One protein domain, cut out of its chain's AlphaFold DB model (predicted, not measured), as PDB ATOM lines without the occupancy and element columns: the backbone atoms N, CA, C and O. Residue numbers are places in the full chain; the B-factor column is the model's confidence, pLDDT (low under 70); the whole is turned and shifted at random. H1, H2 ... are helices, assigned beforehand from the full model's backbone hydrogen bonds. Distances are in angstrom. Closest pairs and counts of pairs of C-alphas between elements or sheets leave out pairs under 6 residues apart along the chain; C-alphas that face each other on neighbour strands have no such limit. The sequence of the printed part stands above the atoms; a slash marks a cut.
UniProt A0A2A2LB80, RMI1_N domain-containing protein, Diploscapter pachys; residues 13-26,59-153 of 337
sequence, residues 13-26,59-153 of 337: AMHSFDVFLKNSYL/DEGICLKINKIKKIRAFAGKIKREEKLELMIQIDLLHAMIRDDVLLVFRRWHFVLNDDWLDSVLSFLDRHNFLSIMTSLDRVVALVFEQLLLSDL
ATOM      1  N   ALA A  13     165.864 185.341 195.323       44.03
ATOM      2  CA  ALA A  13     165.097 184.443 194.473       44.03
ATOM      3  C   ALA A  13     165.909 183.231 193.961       44.03
ATOM      4  O   ALA A  13     165.534 182.081 194.199       44.03
ATOM      5  N   MET A  14     167.075 183.477 193.343       50.34
ATOM      6  CA  MET A  14     168.001 182.410 192.937       50.34
ATOM      7  C   MET A  14     168.523 181.606 194.127       50.34
ATOM      8  O   MET A  14     168.619 180.391 194.026       50.34
ATOM      9  N   HIS A  15     168.804 182.241 195.269       56.47
ATOM     10  CA  HIS A  15     169.223 181.519 196.469       56.47
ATOM     11  C   HIS A  15     168.126 180.571 196.983       56.47
ATOM     12  O   HIS A  15     168.414 179.418 197.295       56.47
ATOM     13  N   SER A  16     166.862 181.007 197.026       56.69
ATOM     14  CA  SER A  16     165.733 180.143 197.390       56.69
ATOM     15  C   SER A  16     165.562 178.981 196.409       56.69
ATOM     16  O   SER A  16     165.302 177.860 196.847       56.69
ATOM     17  N   PHE A  17     165.776 179.214 195.109       59.72
ATOM     18  CA  PHE A  17     165.779 178.167 194.084       59.72
ATOM     19  C   PHE A  17     166.958 177.191 194.229       59.72
ATOM     20  O   PHE A  17     166.756 175.984 194.178       59.72
ATOM     21  N   ASP A  18     168.172 177.674 194.493       59.09
ATOM     22  CA  ASP A  18     169.365 176.839 194.675       59.09
ATOM     23  C   ASP A  18     169.296 176.001 195.959       59.09
ATOM     24  O   ASP A  18     169.736 174.852 195.977       59.09
ATOM     25  N   VAL A  19     168.736 176.544 197.048       61.69
ATOM     26  CA  VAL A  19     168.473 175.782 198.281       61.69
ATOM     27  C   VAL A  19     167.362 174.755 198.042       61.69
ATOM     28  O   VAL A  19     167.501 173.605 198.457       61.69
ATOM     29  N   PHE A  20     166.296 175.132 197.329       63.50
ATOM     30  CA  PHE A  20     165.252 174.199 196.903       63.50
ATOM     31  C   PHE A  20     165.829 173.059 196.050       63.50
ATOM     32  O   PHE A  20     165.544 171.894 196.321       63.50
ATOM     33  N   LEU A  21     166.691 173.363 195.074       63.34
ATOM     34  CA  LEU A  21     167.358 172.375 194.226       63.34
ATOM     35  C   LEU A  21     168.300 171.471 195.019       63.34
ATOM     36  O   LEU A  21     168.216 170.258 194.872       63.34
ATOM     37  N   LYS A  22     169.169 172.011 195.882       62.59
ATOM     38  CA  LYS A  22     170.084 171.199 196.711       62.59
ATOM     39  C   LYS A  22     169.326 170.188 197.570       62.59
ATOM     40  O   LYS A  22     169.726 169.028 197.638       62.59
ATOM     41  N   ASN A  23     168.200 170.603 198.148       54.47
ATOM     42  CA  ASN A  23     167.312 169.700 198.872       54.47
ATOM     43  C   ASN A  23     166.601 168.725 197.914       54.47
ATOM     44  O   ASN A  23     166.525 167.540 198.209       54.47
ATOM     45  N   SER A  24     166.165 169.182 196.734       51.34
ATOM     46  CA  SER A  24     165.550 168.343 195.689       51.34
ATOM     47  C   SER A  24     166.472 167.221 195.191       51.34
ATOM     48  O   SER A  24     166.020 166.098 194.979       51.34
ATOM     49  N   TYR A  25     167.771 167.495 195.038       42.31
ATOM     50  CA  TYR A  25     168.768 166.514 194.603       42.31
ATOM     51  C   TYR A  25     169.084 165.464 195.677       42.31
ATOM     52  O   TYR A  25     169.340 164.317 195.318       42.31
ATOM     53  N   LEU A  26     168.964 165.785 196.973       41.00
ATOM     54  CA  LEU A  26     169.071 164.788 198.051       41.00
ATOM     55  C   LEU A  26     167.968 163.712 197.985       41.00
ATOM     56  O   LEU A  26     168.182 162.597 198.452       41.00
ATOM     57  N   ASP A  59     165.495 164.381 171.246       43.59
ATOM     58  CA  ASP A  59     166.280 164.784 172.428       43.59
ATOM     59  C   ASP A  59     167.108 166.063 172.163       43.59
ATOM     60  O   ASP A  59     168.244 166.233 172.611       43.59
ATOM     61  N   GLU A  60     166.545 167.014 171.408       56.81
ATOM     62  CA  GLU A  60     167.082 168.376 171.410       56.81
ATOM     63  C   GLU A  60     166.895 169.023 172.783       56.81
ATOM     64  O   GLU A  60     165.811 169.499 173.126       56.81
ATOM     65  N   GLY A  61     167.974 169.119 173.560       67.50
ATOM     66  CA  GLY A  61     167.959 169.841 174.830       67.50
ATOM     67  C   GLY A  61     167.401 171.267 174.683       67.50
ATOM     68  O   GLY A  61     167.705 171.979 173.726       67.50
ATOM     69  N   ILE A  62     166.610 171.714 175.662       68.31
ATOM     70  CA  ILE A  62     165.857 172.990 175.665       68.31
ATOM     71  C   ILE A  62     166.691 174.222 175.290       68.31
ATOM     72  O   ILE A  62     166.188 175.153 174.662       68.31
ATOM     73  N   CYS A  63     167.981 174.223 175.616       67.88
ATOM     74  CA  CYS A  63     168.944 175.243 175.205       67.88
ATOM     75  C   CYS A  63     168.941 175.455 173.677       67.88
ATOM     76  O   CYS A  63     169.007 176.585 173.188       67.88
ATOM     77  N   LEU A  64     168.840 174.359 172.922       72.88
ATOM     78  CA  LEU A  64     168.786 174.327 171.468       72.88
ATOM     79  C   LEU A  64     167.402 174.745 170.950       72.88
ATOM     80  O   LEU A  64     167.350 175.601 170.069       72.88
ATOM     81  N   LYS A  65     166.309 174.280 171.582       77.38
ATOM     82  CA  LYS A  65     164.928 174.741 171.311       77.38
ATOM     83  C   LYS A  65     164.814 176.271 171.426       77.38
ATOM     84  O   LYS A  65     164.398 176.952 170.489       77.38
ATOM     85  N   ILE A  66     165.290 176.838 172.537       72.88
ATOM     86  CA  ILE A  66     165.325 178.289 172.785       72.88
ATOM     87  C   ILE A  66     166.192 179.010 171.736       72.88
ATOM     88  O   ILE A  66     165.801 180.051 171.208       72.88
ATOM     89  N   ASN A  67     167.354 178.462 171.371       75.44
ATOM     90  CA  ASN A  67     168.200 179.049 170.327       75.44
ATOM     91  C   ASN A  67     167.577 178.958 168.916       75.44
ATOM     92  O   ASN A  67     167.781 179.882 168.122       75.44
ATOM     93  N   LYS A  68     166.789 177.916 168.604       77.81
ATOM     94  CA  LYS A  68     165.967 177.837 167.382       77.81
ATOM     95  C   LYS A  68     164.936 178.977 167.360       77.81
ATOM     96  O   LYS A  68     164.930 179.733 166.389       77.81
ATOM     97  N   ILE A  69     164.194 179.220 168.452       74.88
ATOM     98  CA  ILE A  69     163.258 180.366 168.569       74.88
ATOM     99  C   ILE A  69     163.959 181.703 168.260       74.88
ATOM    100  O   ILE A  69     163.459 182.494 167.458       74.88
ATOM    101  N   LYS A  70     165.139 181.963 168.850       76.06
ATOM    102  CA  LYS A  70     165.901 183.208 168.607       76.06
ATOM    103  C   LYS A  70     166.259 183.390 167.132       76.06
ATOM    104  O   LYS A  70     166.065 184.476 166.586       76.06
ATOM    105  N   LYS A  71     166.768 182.332 166.487       79.31
ATOM    106  CA  LYS A  71     167.109 182.342 165.055       79.31
ATOM    107  C   LYS A  71     165.870 182.630 164.209       79.31
ATOM    108  O   LYS A  71     165.904 183.550 163.397       79.31
ATOM    109  N   ILE A  72     164.769 181.916 164.450       75.38
ATOM    110  CA  ILE A  72     163.508 182.090 163.717       75.38
ATOM    111  C   ILE A  72     163.012 183.540 163.820       75.38
ATOM    112  O   ILE A  72     162.740 184.167 162.797       75.38
ATOM    113  N   ARG A  73     162.987 184.131 165.022       76.69
ATOM    114  CA  ARG A  73     162.565 185.533 165.217       76.69
ATOM    115  C   ARG A  73     163.477 186.544 164.520       76.69
ATOM    116  O   ARG A  73     162.977 187.512 163.949       76.69
ATOM    117  N   ALA A  74     164.791 186.316 164.519       78.00
ATOM    118  CA  ALA A  74     165.747 187.173 163.815       78.00
ATOM    119  C   ALA A  74     165.586 187.117 162.279       78.00
ATOM    120  O   ALA A  74     165.844 188.113 161.597       78.00
ATOM    121  N   PHE A  75     165.139 185.981 161.734       73.19
ATOM    122  CA  PHE A  75     164.832 185.815 160.310       73.19
ATOM    123  C   PHE A  75     163.436 186.335 159.927       73.19
ATOM    124  O   PHE A  75     163.298 186.979 158.887       73.19
ATOM    125  N   ALA A  76     162.422 186.149 160.777       67.56
ATOM    126  CA  ALA A  76     161.031 186.532 160.507       67.56
ATOM    127  C   ALA A  76     160.831 188.033 160.202       67.56
ATOM    128  O   ALA A  76     159.868 188.406 159.535       67.56
ATOM    129  N   GLY A  77     161.750 188.903 160.639       66.06
ATOM    130  CA  GLY A  77     161.754 190.331 160.292       66.06
ATOM    131  C   GLY A  77     162.158 190.662 158.844       66.06
ATOM    132  O   GLY A  77     162.073 191.824 158.456       66.06
ATOM    133  N   LYS A  78     162.614 189.680 158.052       69.50
ATOM    134  CA  LYS A  78     163.163 189.865 156.689       69.50
ATOM    135  C   LYS A  78     162.382 189.125 155.593       69.50
ATOM    136  O   LYS A  78     162.835 189.070 154.454       69.50
ATOM    137  N   ILE A  79     161.250 188.522 155.944       70.00
ATOM    138  CA  ILE A  79     160.605 187.431 155.200       70.00
ATOM    139  C   ILE A  79     159.210 187.838 154.686       70.00
ATOM    140  O   ILE A  79     158.561 188.726 155.250       70.00
ATOM    141  N   LYS A  80     158.752 187.233 153.576       70.50
ATOM    142  CA  LYS A  80     157.443 187.542 152.966       70.50
ATOM    143  C   LYS A  80     156.290 187.020 153.838       70.50
ATOM    144  O   LYS A  80     156.466 186.144 154.679       70.50
ATOM    145  N   ARG A  81     155.076 187.560 153.648       65.56
ATOM    146  CA  ARG A  81     153.915 187.262 154.520       65.56
ATOM    147  C   ARG A  81     153.529 185.777 154.595       65.56
ATOM    148  O   ARG A  81     152.980 185.385 155.616       65.56
ATOM    149  N   GLU A  82     153.789 184.997 153.552       66.50
ATOM    150  CA  GLU A  82     153.389 183.583 153.457       66.50
ATOM    151  C   GLU A  82     154.331 182.677 154.271       66.50
ATOM    152  O   GLU A  82     153.886 182.002 155.196       66.50
ATOM    153  N   GLU A  83     155.643 182.783 154.043       69.94
ATOM    154  CA  GLU A  83     156.710 182.121 154.821       69.94
ATOM    155  C   GLU A  83     156.661 182.470 156.327       69.94
ATOM    156  O   GLU A  83     157.084 181.695 157.183       69.94
ATOM    157  N   LYS A  84     156.103 183.635 156.687       73.12
ATOM    158  CA  LYS A  84     155.931 184.049 158.089       73.12
ATOM    159  C   LYS A  84     154.991 183.127 158.884       73.12
ATOM    160  O   LYS A  84     155.165 183.018 160.096       73.12
ATOM    161  N   LEU A  85     154.004 182.495 158.241       77.19
ATOM    162  CA  LEU A  85     153.047 181.617 158.928       77.19
ATOM    163  C   LEU A  85     153.721 180.326 159.414       77.19
ATOM    164  O   LEU A  85     153.525 179.925 160.558       77.19
ATOM    165  N   GLU A  86     154.568 179.729 158.578       77.25
ATOM    166  CA  GLU A  86     155.331 178.520 158.904       77.25
ATOM    167  C   GLU A  86     156.297 178.756 160.076       77.25
ATOM    168  O   GLU A  86     156.330 177.983 161.033       77.25
ATOM    169  N   LEU A  87     157.004 179.890 160.069       74.19
ATOM    170  CA  LEU A  87     157.874 180.298 161.177       74.19
ATOM    171  C   LEU A  87     157.109 180.559 162.485       74.19
ATOM    172  O   LEU A  87     157.670 180.374 163.564       74.19
ATOM    173  N   MET A  88     155.845 180.987 162.413       76.25
ATOM    174  CA  MET A  88     155.001 181.169 163.597       76.25
ATOM    175  C   MET A  88     154.625 179.812 164.208       76.25
ATOM    176  O   MET A  88     154.857 179.606 165.394       76.25
ATOM    177  N   ILE A  89     154.198 178.854 163.376       81.19
ATOM    178  CA  ILE A  89     153.907 177.471 163.792       81.19
ATOM    179  C   ILE A  89     155.140 176.819 164.444       81.19
ATOM    180  O   ILE A  89     155.020 176.165 165.479       81.19
ATOM    181  N   GLN A  90     156.342 177.033 163.895       74.88
ATOM    182  CA  GLN A  90     157.584 176.528 164.496       74.88
ATOM    183  C   GLN A  90     157.882 177.146 165.874       74.88
ATOM    184  O   GLN A  90     158.364 176.441 166.761       74.88
ATOM    185  N   ILE A  91     157.598 178.438 166.088       78.31
ATOM    186  CA  ILE A  91     157.736 179.068 167.414       78.31
ATOM    187  C   ILE A  91     156.735 178.461 168.402       78.31
ATOM    188  O   ILE A  91     157.129 178.133 169.520       78.31
ATOM    189  N   ASP A  92     155.478 178.285 167.996       81.62
ATOM    190  CA  ASP A  92     154.419 177.766 168.866       81.62
ATOM    191  C   ASP A  92     154.697 176.311 169.291       81.62
ATOM    192  O   ASP A  92     154.559 175.974 170.468       81.62
ATOM    193  N   LEU A  93     155.205 175.472 168.379       81.69
ATOM    194  CA  LEU A  93     155.686 174.120 168.698       81.69
ATOM    195  C   LEU A  93     156.845 174.141 169.707       81.69
ATOM    196  O   LEU A  93     156.829 173.394 170.686       81.69
ATOM    197  N   LEU A  94     157.837 175.017 169.516       81.06
ATOM    198  CA  LEU A  94     158.971 175.135 170.440       81.06
ATOM    199  C   LEU A  94     158.543 175.672 171.819       81.06
ATOM    200  O   LEU A  94     159.103 175.251 172.832       81.06
ATOM    201  N   HIS A  95     157.538 176.551 171.886       83.88
ATOM    202  CA  HIS A  95     156.920 176.973 173.146       83.88
ATOM    203  C   HIS A  95     156.197 175.816 173.852       83.88
ATOM    204  O   HIS A  95     156.413 175.629 175.049       83.88
ATOM    205  N   ALA A  96     155.407 175.015 173.128       87.56
ATOM    206  CA  ALA A  96     154.731 173.841 173.683       87.56
ATOM    207  C   ALA A  96     155.730 172.820 174.258       87.56
ATOM    208  O   ALA A  96     155.550 172.333 175.371       87.56
ATOM    209  N   MET A  97     156.851 172.578 173.570       86.69
ATOM    210  CA  MET A  97     157.919 171.725 174.101       86.69
ATOM    211  C   MET A  97     158.519 172.281 175.405       86.69
ATOM    212  O   MET A  97     158.643 171.543 176.377       86.69
ATOM    213  N   ILE A  98     158.861 173.578 175.458       87.19
ATOM    214  CA  ILE A  98     159.414 174.218 176.672       87.19
ATOM    215  C   ILE A  98     158.429 174.127 177.845       87.19
ATOM    216  O   ILE A  98     158.833 173.891 178.984       87.19
ATOM    217  N   ARG A  99     157.138 174.319 177.571       91.94
ATOM    218  CA  ARG A  99     156.041 174.196 178.536       91.94
ATOM    219  C   ARG A  99     155.970 172.789 179.129       91.94
ATOM    220  O   ARG A  99     155.933 172.658 180.352       91.94
ATOM    221  N   ASP A 100     156.021 171.756 178.294       91.88
ATOM    222  CA  ASP A 100     155.989 170.361 178.744       91.88
ATOM    223  C   ASP A 100     157.245 169.980 179.545       91.88
ATOM    224  O   ASP A 100     157.137 169.318 180.581       91.88
ATOM    225  N   ASP A 101     158.421 170.477 179.148       90.69
ATOM    226  CA  ASP A 101     159.671 170.302 179.897       90.69
ATOM    227  C   ASP A 101     159.595 170.953 181.295       90.69
ATOM    228  O   ASP A 101     160.024 170.365 182.292       90.69
ATOM    229  N   VAL A 102     158.995 172.148 181.406       91.94
ATOM    230  CA  VAL A 102     158.738 172.809 182.698       91.94
ATOM    231  C   VAL A 102     157.732 172.010 183.531       91.94
ATOM    232  O   VAL A 102     157.999 171.742 184.705       91.94
ATOM    233  N   LEU A 103     156.609 171.569 182.951       93.19
ATOM    234  CA  LEU A 103     155.622 170.737 183.650       93.19
ATOM    235  C   LEU A 103     156.237 169.437 184.179       93.19
ATOM    236  O   LEU A 103     155.930 169.029 185.300       93.19
ATOM    237  N   LEU A 104     157.126 168.800 183.415       91.75
ATOM    238  CA  LEU A 104     157.830 167.591 183.836       91.75
ATOM    239  C   LEU A 104     158.714 167.841 185.069       91.75
ATOM    240  O   LEU A 104     158.711 167.027 185.997       91.75
ATOM    241  N   VAL A 105     159.429 168.970 185.119       90.50
ATOM    242  CA  VAL A 105     160.247 169.344 186.285       90.50
ATOM    243  C   VAL A 105     159.378 169.622 187.515       90.50
ATOM    244  O   VAL A 105     159.638 169.057 188.575       90.50
ATOM    245  N   PHE A 106     158.302 170.402 187.386       91.19
ATOM    246  CA  PHE A 106     157.412 170.690 188.519       91.19
ATOM    247  C   PHE A 106     156.666 169.439 189.020       91.19
ATOM    248  O   PHE A 106     156.550 169.242 190.232       91.19
ATOM    249  N   ARG A 107     156.271 168.518 188.129       89.81
ATOM    250  CA  ARG A 107     155.705 167.210 188.512       89.81
ATOM    251  C   ARG A 107     156.694 166.353 189.308       89.81
ATOM    252  O   ARG A 107     156.281 165.717 190.273       89.81
ATOM    253  N   ARG A 108     157.993 166.378 188.977       88.75
ATOM    254  CA  ARG A 108     159.055 165.724 189.780       88.75
ATOM    255  C   ARG A 108     159.222 166.347 191.171       88.75
ATOM    256  O   ARG A 108     159.736 165.689 192.067       88.75
ATOM    257  N   TRP A 109     158.761 167.579 191.365       86.81
ATOM    258  CA  TRP A 109     158.696 168.258 192.665       86.81
ATOM    259  C   TRP A 109     157.343 168.100 193.369       86.81
ATOM    260  O   TRP A 109     157.119 168.721 194.405       86.81
ATOM    261  N   HIS A 110     156.456 167.252 192.836       86.56
ATOM    262  CA  HIS A 110     155.083 167.041 193.307       86.56
ATOM    263  C   HIS A 110     154.188 168.293 193.237       86.56
ATOM    264  O   HIS A 110     153.170 168.369 193.923       86.56
ATOM    265  N   PHE A 111     154.527 169.253 192.371       89.38
ATOM    266  CA  PHE A 111     153.707 170.428 192.088       89.38
ATOM    267  C   PHE A 111     152.984 170.245 190.752       89.38
ATOM    268  O   PHE A 111     153.606 170.156 189.693       89.38
ATOM    269  N   VAL A 112     151.653 170.202 190.793       91.50
ATOM    270  CA  VAL A 112     150.819 170.164 189.587       91.50
ATOM    271  C   VAL A 112     150.392 171.593 189.278       91.50
ATOM    272  O   VAL A 112     149.440 172.097 189.868       91.50
ATOM    273  N   LEU A 113     151.130 172.263 188.392       93.81
ATOM    274  CA  LEU A 113     150.811 173.631 187.973       93.81
ATOM    275  C   LEU A 113     149.452 173.699 187.262       93.81
ATOM    276  O   LEU A 113     148.996 172.711 186.683       93.81
ATOM    277  N   ASN A 114     148.812 174.865 187.310       94.56
ATOM    278  CA  ASN A 114     147.687 175.200 186.445       94.56
ATOM    279  C   ASN A 114     148.198 175.530 185.031       94.56
ATOM    280  O   ASN A 114     149.143 176.308 184.876       94.56
ATOM    281  N   ASP A 115     147.584 174.915 184.018       93.81
ATOM    282  CA  ASP A 115     147.975 175.042 182.611       93.81
ATOM    283  C   ASP A 115     147.856 176.498 182.111       93.81
ATOM    284  O   ASP A 115     148.848 177.067 181.650       93.81
ATOM    285  N   ASP A 116     146.699 177.143 182.305       94.62
ATOM    286  CA  ASP A 116     146.446 178.536 181.891       94.62
ATOM    287  C   ASP A 116     147.379 179.540 182.601       94.62
ATOM    288  O   ASP A 116     147.826 180.536 182.017       94.62
ATOM    289  N   TRP A 117     147.693 179.285 183.876       95.50
ATOM    290  CA  TRP A 117     148.644 180.077 184.656       95.50
ATOM    291  C   TRP A 117     150.068 179.927 184.117       95.50
ATOM    292  O   TRP A 117     150.756 180.934 183.932       95.50
ATOM    293  N   LEU A 118     150.510 178.700 183.816       95.38
ATOM    294  CA  LEU A 118     151.834 178.464 183.244       95.38
ATOM    295  C   LEU A 118     151.958 179.128 181.869       95.38
ATOM    296  O   LEU A 118     152.944 179.822 181.619       95.38
ATOM    297  N   ASP A 119     150.950 178.993 181.010       93.06
ATOM    298  CA  ASP A 119     150.931 179.610 179.681       93.06
ATOM    299  C   ASP A 119     150.946 181.147 179.773       93.06
ATOM    300  O   ASP A 119     151.656 181.824 179.016       93.06
ATOM    301  N   SER A 120     150.273 181.714 180.779       93.69
ATOM    302  CA  SER A 120     150.336 183.144 181.112       93.69
ATOM    303  C   SER A 120     151.733 183.586 181.575       93.69
ATOM    304  O   SER A 120     152.216 184.642 181.144       93.69
ATOM    305  N   VAL A 121     152.405 182.785 182.411       92.19
ATOM    306  CA  VAL A 121     153.776 183.037 182.887       92.19
ATOM    307  C   VAL A 121     154.786 182.935 181.745       92.19
ATOM    308  O   VAL A 121     155.591 183.850 181.571       92.19
ATOM    309  N   LEU A 122     154.733 181.888 180.920       90.62
ATOM    310  CA  LEU A 122     155.625 181.728 179.767       90.62
ATOM    311  C   LEU A 122     155.426 182.870 178.758       90.62
ATOM    312  O   LEU A 122     156.403 183.487 178.333       90.62
ATOM    313  N   SER A 123     154.177 183.258 178.483       89.44
ATOM    314  CA  SER A 123     153.845 184.420 177.643       89.44
ATOM    315  C   SER A 123     154.324 185.755 178.233       89.44
ATOM    316  O   SER A 123     154.612 186.706 177.502       89.44
ATOM    317  N   PHE A 124     154.389 185.889 179.559       89.62
ATOM    318  CA  PHE A 124     155.001 187.045 180.220       89.62
ATOM    319  C   PHE A 124     156.530 187.032 180.062       89.62
ATOM    320  O   PHE A 124     157.106 188.028 179.618       89.62
ATOM    321  N   LEU A 125     157.182 185.901 180.348       86.81
ATOM    322  CA  LEU A 125     158.631 185.742 180.195       86.81
ATOM    323  C   LEU A 125     159.088 185.978 178.752       86.81
ATOM    324  O   LEU A 125     160.144 186.573 178.529       86.81
ATOM    325  N   ASP A 126     158.284 185.567 177.776       84.19
ATOM    326  CA  ASP A 126     158.576 185.770 176.364       84.19
ATOM    327  C   ASP A 126     158.444 187.236 175.928       84.19
ATOM    328  O   ASP A 126     159.376 187.795 175.346       84.19
ATOM    329  N   ARG A 127     157.344 187.912 176.300       82.62
ATOM    330  CA  ARG A 127     157.133 189.348 176.013       82.62
ATOM    331  C   ARG A 127     158.212 190.249 176.613       82.62
ATOM    332  O   ARG A 127     158.567 191.261 176.014       82.62
ATOM    333  N   HIS A 128     158.763 189.879 177.768       78.81
ATOM    334  CA  HIS A 128     159.886 190.585 178.391       78.81
ATOM    335  C   HIS A 128     161.268 190.138 177.876       78.81
ATOM    336  O   HIS A 128     162.292 190.519 178.442       78.81
ATOM    337  N   ASN A 129     161.316 189.368 176.781       69.69
ATOM    338  CA  ASN A 129     162.518 188.805 176.162       69.69
ATOM    339  C   ASN A 129     163.363 187.911 177.089       69.69
ATOM    340  O   ASN A 129     164.500 187.591 176.743       69.69
ATOM    341  N   PHE A 130     162.838 187.449 178.229       68.12
ATOM    342  CA  PHE A 130     163.582 186.547 179.106       68.12
ATOM    343  C   PHE A 130     163.847 185.216 178.403       68.12
ATOM    344  O   PHE A 130     165.012 184.835 178.314       68.12
ATOM    345  N   LEU A 131     162.836 184.598 177.772       65.62
ATOM    346  CA  LEU A 131     163.026 183.390 176.947       65.62
ATOM    347  C   LEU A 131     164.101 183.595 175.859       65.62
ATOM    348  O   LEU A 131     164.966 182.747 175.662       65.62
ATOM    349  N   SER A 132     164.108 184.762 175.205       61.94
ATOM    350  CA  SER A 132     165.087 185.120 174.164       61.94
ATOM    351  C   SER A 132     166.506 185.386 174.702       61.94
ATOM    352  O   SER A 132     167.493 185.238 173.980       61.94
ATOM    353  N   ILE A 133     166.665 185.726 175.982       59.59
ATOM    354  CA  ILE A 133     167.981 185.894 176.625       59.59
ATOM    355  C   ILE A 133     168.483 184.562 177.203       59.59
ATOM    356  O   ILE A 133     169.682 184.291 177.182       59.59
ATOM    357  N   MET A 134     167.576 183.698 177.658       65.81
ATOM    358  CA  MET A 134     167.878 182.433 178.330       65.81
ATOM    359  C   MET A 134     168.599 181.412 177.445       65.81
ATOM    360  O   MET A 134     168.488 181.415 176.220       65.81
ATOM    361  N   THR A 135     169.363 180.534 178.090       64.44
ATOM    362  CA  THR A 135     170.171 179.491 177.442       64.44
ATOM    363  C   THR A 135     170.066 178.129 178.130       64.44
ATOM    364  O   THR A 135     170.730 177.203 177.682       64.44
ATOM    365  N   SER A 136     169.253 177.981 179.186       78.75
ATOM    366  CA  SER A 136     169.062 176.721 179.921       78.75
ATOM    367  C   SER A 136     167.642 176.568 180.475       78.75
ATOM    368  O   SER A 136     166.983 177.564 180.793       78.75
ATOM    369  N   LEU A 137     167.194 175.313 180.626       82.50
ATOM    370  CA  LEU A 137     165.926 174.967 181.280       82.50
ATOM    371  C   LEU A 137     165.897 175.463 182.728       82.50
ATOM    372  O   LEU A 137     164.925 176.098 183.124       82.50
ATOM    373  N   ASP A 138     166.970 175.233 183.492       81.75
ATOM    374  CA  ASP A 138     167.043 175.577 184.920       81.75
ATOM    375  C   ASP A 138     166.717 177.048 185.173       81.75
ATOM    376  O   ASP A 138     166.056 177.386 186.150       81.75
ATOM    377  N   ARG A 139     167.128 177.940 184.260       83.56
ATOM    378  CA  ARG A 139     166.823 179.366 184.361       83.56
ATOM    379  C   ARG A 139     165.342 179.653 184.089       83.56
ATOM    380  O   ARG A 139     164.791 180.540 184.739       83.56
ATOM    381  N   VAL A 140     164.710 178.955 183.137       87.12
ATOM    382  CA  VAL A 140     163.267 179.087 182.841       87.12
ATOM    383  C   VAL A 140     162.460 178.594 184.035       87.12
ATOM    384  O   VAL A 140     161.638 179.337 184.565       87.12
ATOM    385  N   VAL A 141     162.773 177.390 184.517       90.50
ATOM    386  CA  VAL A 141     162.170 176.781 185.706       90.50
ATOM    387  C   VAL A 141     162.358 177.674 186.936       90.50
ATOM    388  O   VAL A 141     161.395 177.879 187.669       90.50
ATOM    389  N   ALA A 142     163.538 178.279 187.127       88.81
ATOM    390  CA  ALA A 142     163.771 179.246 188.198       88.81
ATOM    391  C   ALA A 142     162.810 180.438 188.116       88.81
ATOM    392  O   ALA A 142     162.153 180.738 189.104       88.81
ATOM    393  N   LEU A 143     162.661 181.085 186.952       88.75
ATOM    394  CA  LEU A 143     161.731 182.215 186.825       88.75
ATOM    395  C   LEU A 143     160.260 181.796 186.990       88.75
ATOM    396  O   LEU A 143     159.485 182.549 187.575       88.75
ATOM    397  N   VAL A 144     159.867 180.606 186.527       92.19
ATOM    398  CA  VAL A 144     158.518 180.061 186.778       92.19
ATOM    399  C   VAL A 144     158.310 179.820 188.278       92.19
ATOM    400  O   VAL A 144     157.260 180.168 188.814       92.19
ATOM    401  N   PHE A 145     159.325 179.318 188.987       91.38
ATOM    402  CA  PHE A 145     159.293 179.154 190.442       91.38
ATOM    403  C   PHE A 145     159.233 180.505 191.170       91.38
ATOM    404  O   PHE A 145     158.458 180.653 192.109       91.38
ATOM    405  N   GLU A 146     159.957 181.529 190.706       88.75
ATOM    406  CA  GLU A 146     159.836 182.905 191.214       88.75
ATOM    407  C   GLU A 146     158.397 183.433 191.077       88.75
ATOM    408  O   GLU A 146     157.852 183.985 192.032       88.75
ATOM    409  N   GLN A 147     157.744 183.216 189.927       90.50
ATOM    410  CA  GLN A 147     156.338 183.599 189.748       90.50
ATOM    411  C   GLN A 147     155.390 182.771 190.629       90.50
ATOM    412  O   GLN A 147     154.437 183.334 191.170       90.50
ATOM    413  N   LEU A 148     155.651 181.474 190.833       90.75
ATOM    414  CA  LEU A 148     154.886 180.627 191.758       90.75
ATOM    415  C   LEU A 148     154.993 181.139 193.203       90.75
ATOM    416  O   LEU A 148     154.001 181.168 193.928       90.75
ATOM    417  N   LEU A 149     156.180 181.593 193.622       88.75
ATOM    418  CA  LEU A 149     156.389 182.116 194.972       88.75
ATOM    419  C   LEU A 149     155.566 183.385 195.252       88.75
ATOM    420  O   LEU A 149     155.129 183.593 196.387       88.75
ATOM    421  N   LEU A 150     155.345 184.208 194.222       87.19
ATOM    422  CA  LEU A 150     154.602 185.473 194.287       87.19
ATOM    423  C   LEU A 150     153.097 185.329 193.979       87.19
ATOM    424  O   LEU A 150     152.318 186.207 194.342       87.19
ATOM    425  N   SER A 151     152.681 184.240 193.329       88.69
ATOM    426  CA  SER A 151     151.281 183.967 192.961       88.69
ATOM    427  C   SER A 151     150.487 183.351 194.109       88.69
ATOM    428  O   SER A 151     151.059 182.727 195.000       88.69
ATOM    429  N   ASP A 152     149.158 183.457 194.078       87.75
ATOM    430  CA  ASP A 152     148.312 182.648 194.960       87.75
ATOM    431  C   ASP A 152     148.327 181.175 194.504       87.75
ATOM    432  O   ASP A 152     148.241 180.895 193.301       87.75
ATOM    433  N   LEU A 153     148.440 180.224 195.440       90.12
ATOM    434  CA  LEU A 153     148.445 178.790 195.113       90.12
ATOM    435  C   LEU A 153     147.131 178.322 194.472       90.12
ATOM    436  O   LEU A 153     147.164 177.429 193.634       90.12
TER     437      LEU A 153
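AT A GLANCE: This is residues 13 to 26 and 59 to 153 of the 337 residues of the protein "RMI1_N domain-containing protein" of Diploscapter pachys (UniProt A0A2A2LB80). A long helical hairpin, with H2 folding back along the long helix H3, is joined by two crossing helices, H4 and H6, that pack on the later part of H3 near residues 99 to 105. H1 sits at the end of the long axis opposite the H2 to H3 turn and packs on H6 through residues 13 to 17, while the short H5 packs on H2. The printed part has 109 residues, with six named helices in the order H1 to H6 and no named strand, and its class is all helix. The whole is compact, with a radius of gyration of the C-alphas of 15.2 A, yet only just elongated, spanning 50 by 25 by 23 A.

IN THESE COORDINATES: H1 covers residues 13 to 26, beginning at C-alpha 13 (165.097, 184.443, 194.473), and is 20.4 A long. H2, residues 62 to 76, is 20.9 A long. H3, residues 83 to 108, is the longest helix at 38.7 A and begins at C-alpha 83 (156.710, 182.121, 154.821). H4 covers residues 115 to 127 and measures 18.2 A. H5, residues 130 to 133, measures 5.1 A. H6, residues 137 to 150, is 20.2 A long and ends at C-alpha 150 (154.602, 185.473, 194.287).

HOW THE PARTS SIT: H1 touches H6 with residues 13 to 17 alone, the closest C-alphas being those of Phe 17 and Ala 142, 6.3 A apart, at a steep tilt of 67 degrees, opposite ways. H1 is apart from H2, H3, H4 and H5. H2 and H3 form a helical hairpin, touching at a shallow tilt of 21 degrees, opposite ways, with the closest C-alphas, those of Ile 69 and Ile 91, 5.8 A apart. H2 touches H5 with residues 66 to 70 alone, closest at the C-alphas of Lys 70 and Ser 132, 5.9 A. H3 and H4 only just touch, with 3 pairs of C-alphas within 8 A, the closest those of Arg 99 and Asp 119 at 7.5 A, at a steep tilt of 56 degrees. H3 touches H6 with residues 101 to 105 alone, closest at the C-alphas of Val 102 and Val 141, 6.1 A, at a steep tilt of 69 degrees, only just short of about perpendicular, the same way. H4 touches H6 with residues 118 to 122 alone, closest at the C-alphas of Val 121 and Val 144, 6.8 A. The helix packing is mostly crossed: of 5 touching pairs given a tilt, 1 is shallow. Every O i to N i+4 pair is within hydrogen-bond range in H1, H2, H3, H4 and H6, while H5 is too short for such a pair.

THE WHOLE: The two C-alphas farthest apart, those of Leu 26 and Lys 80, are 51.8 A apart. Residues 27 to 58 are not printed, and C-alphas 26 and 59 are 25.8 A apart across this cut. Of the links that are printed whole, H4 to H5 and H5 to H6 are tight, H2 to H3 and H3 to H4 are short, and none is long. Mean pLDDT of the printed part is 77.8, and 32 residues are under 70: 13 to 26, 59 to 63, 76 to 78, 81 to 83 and 129 to 135.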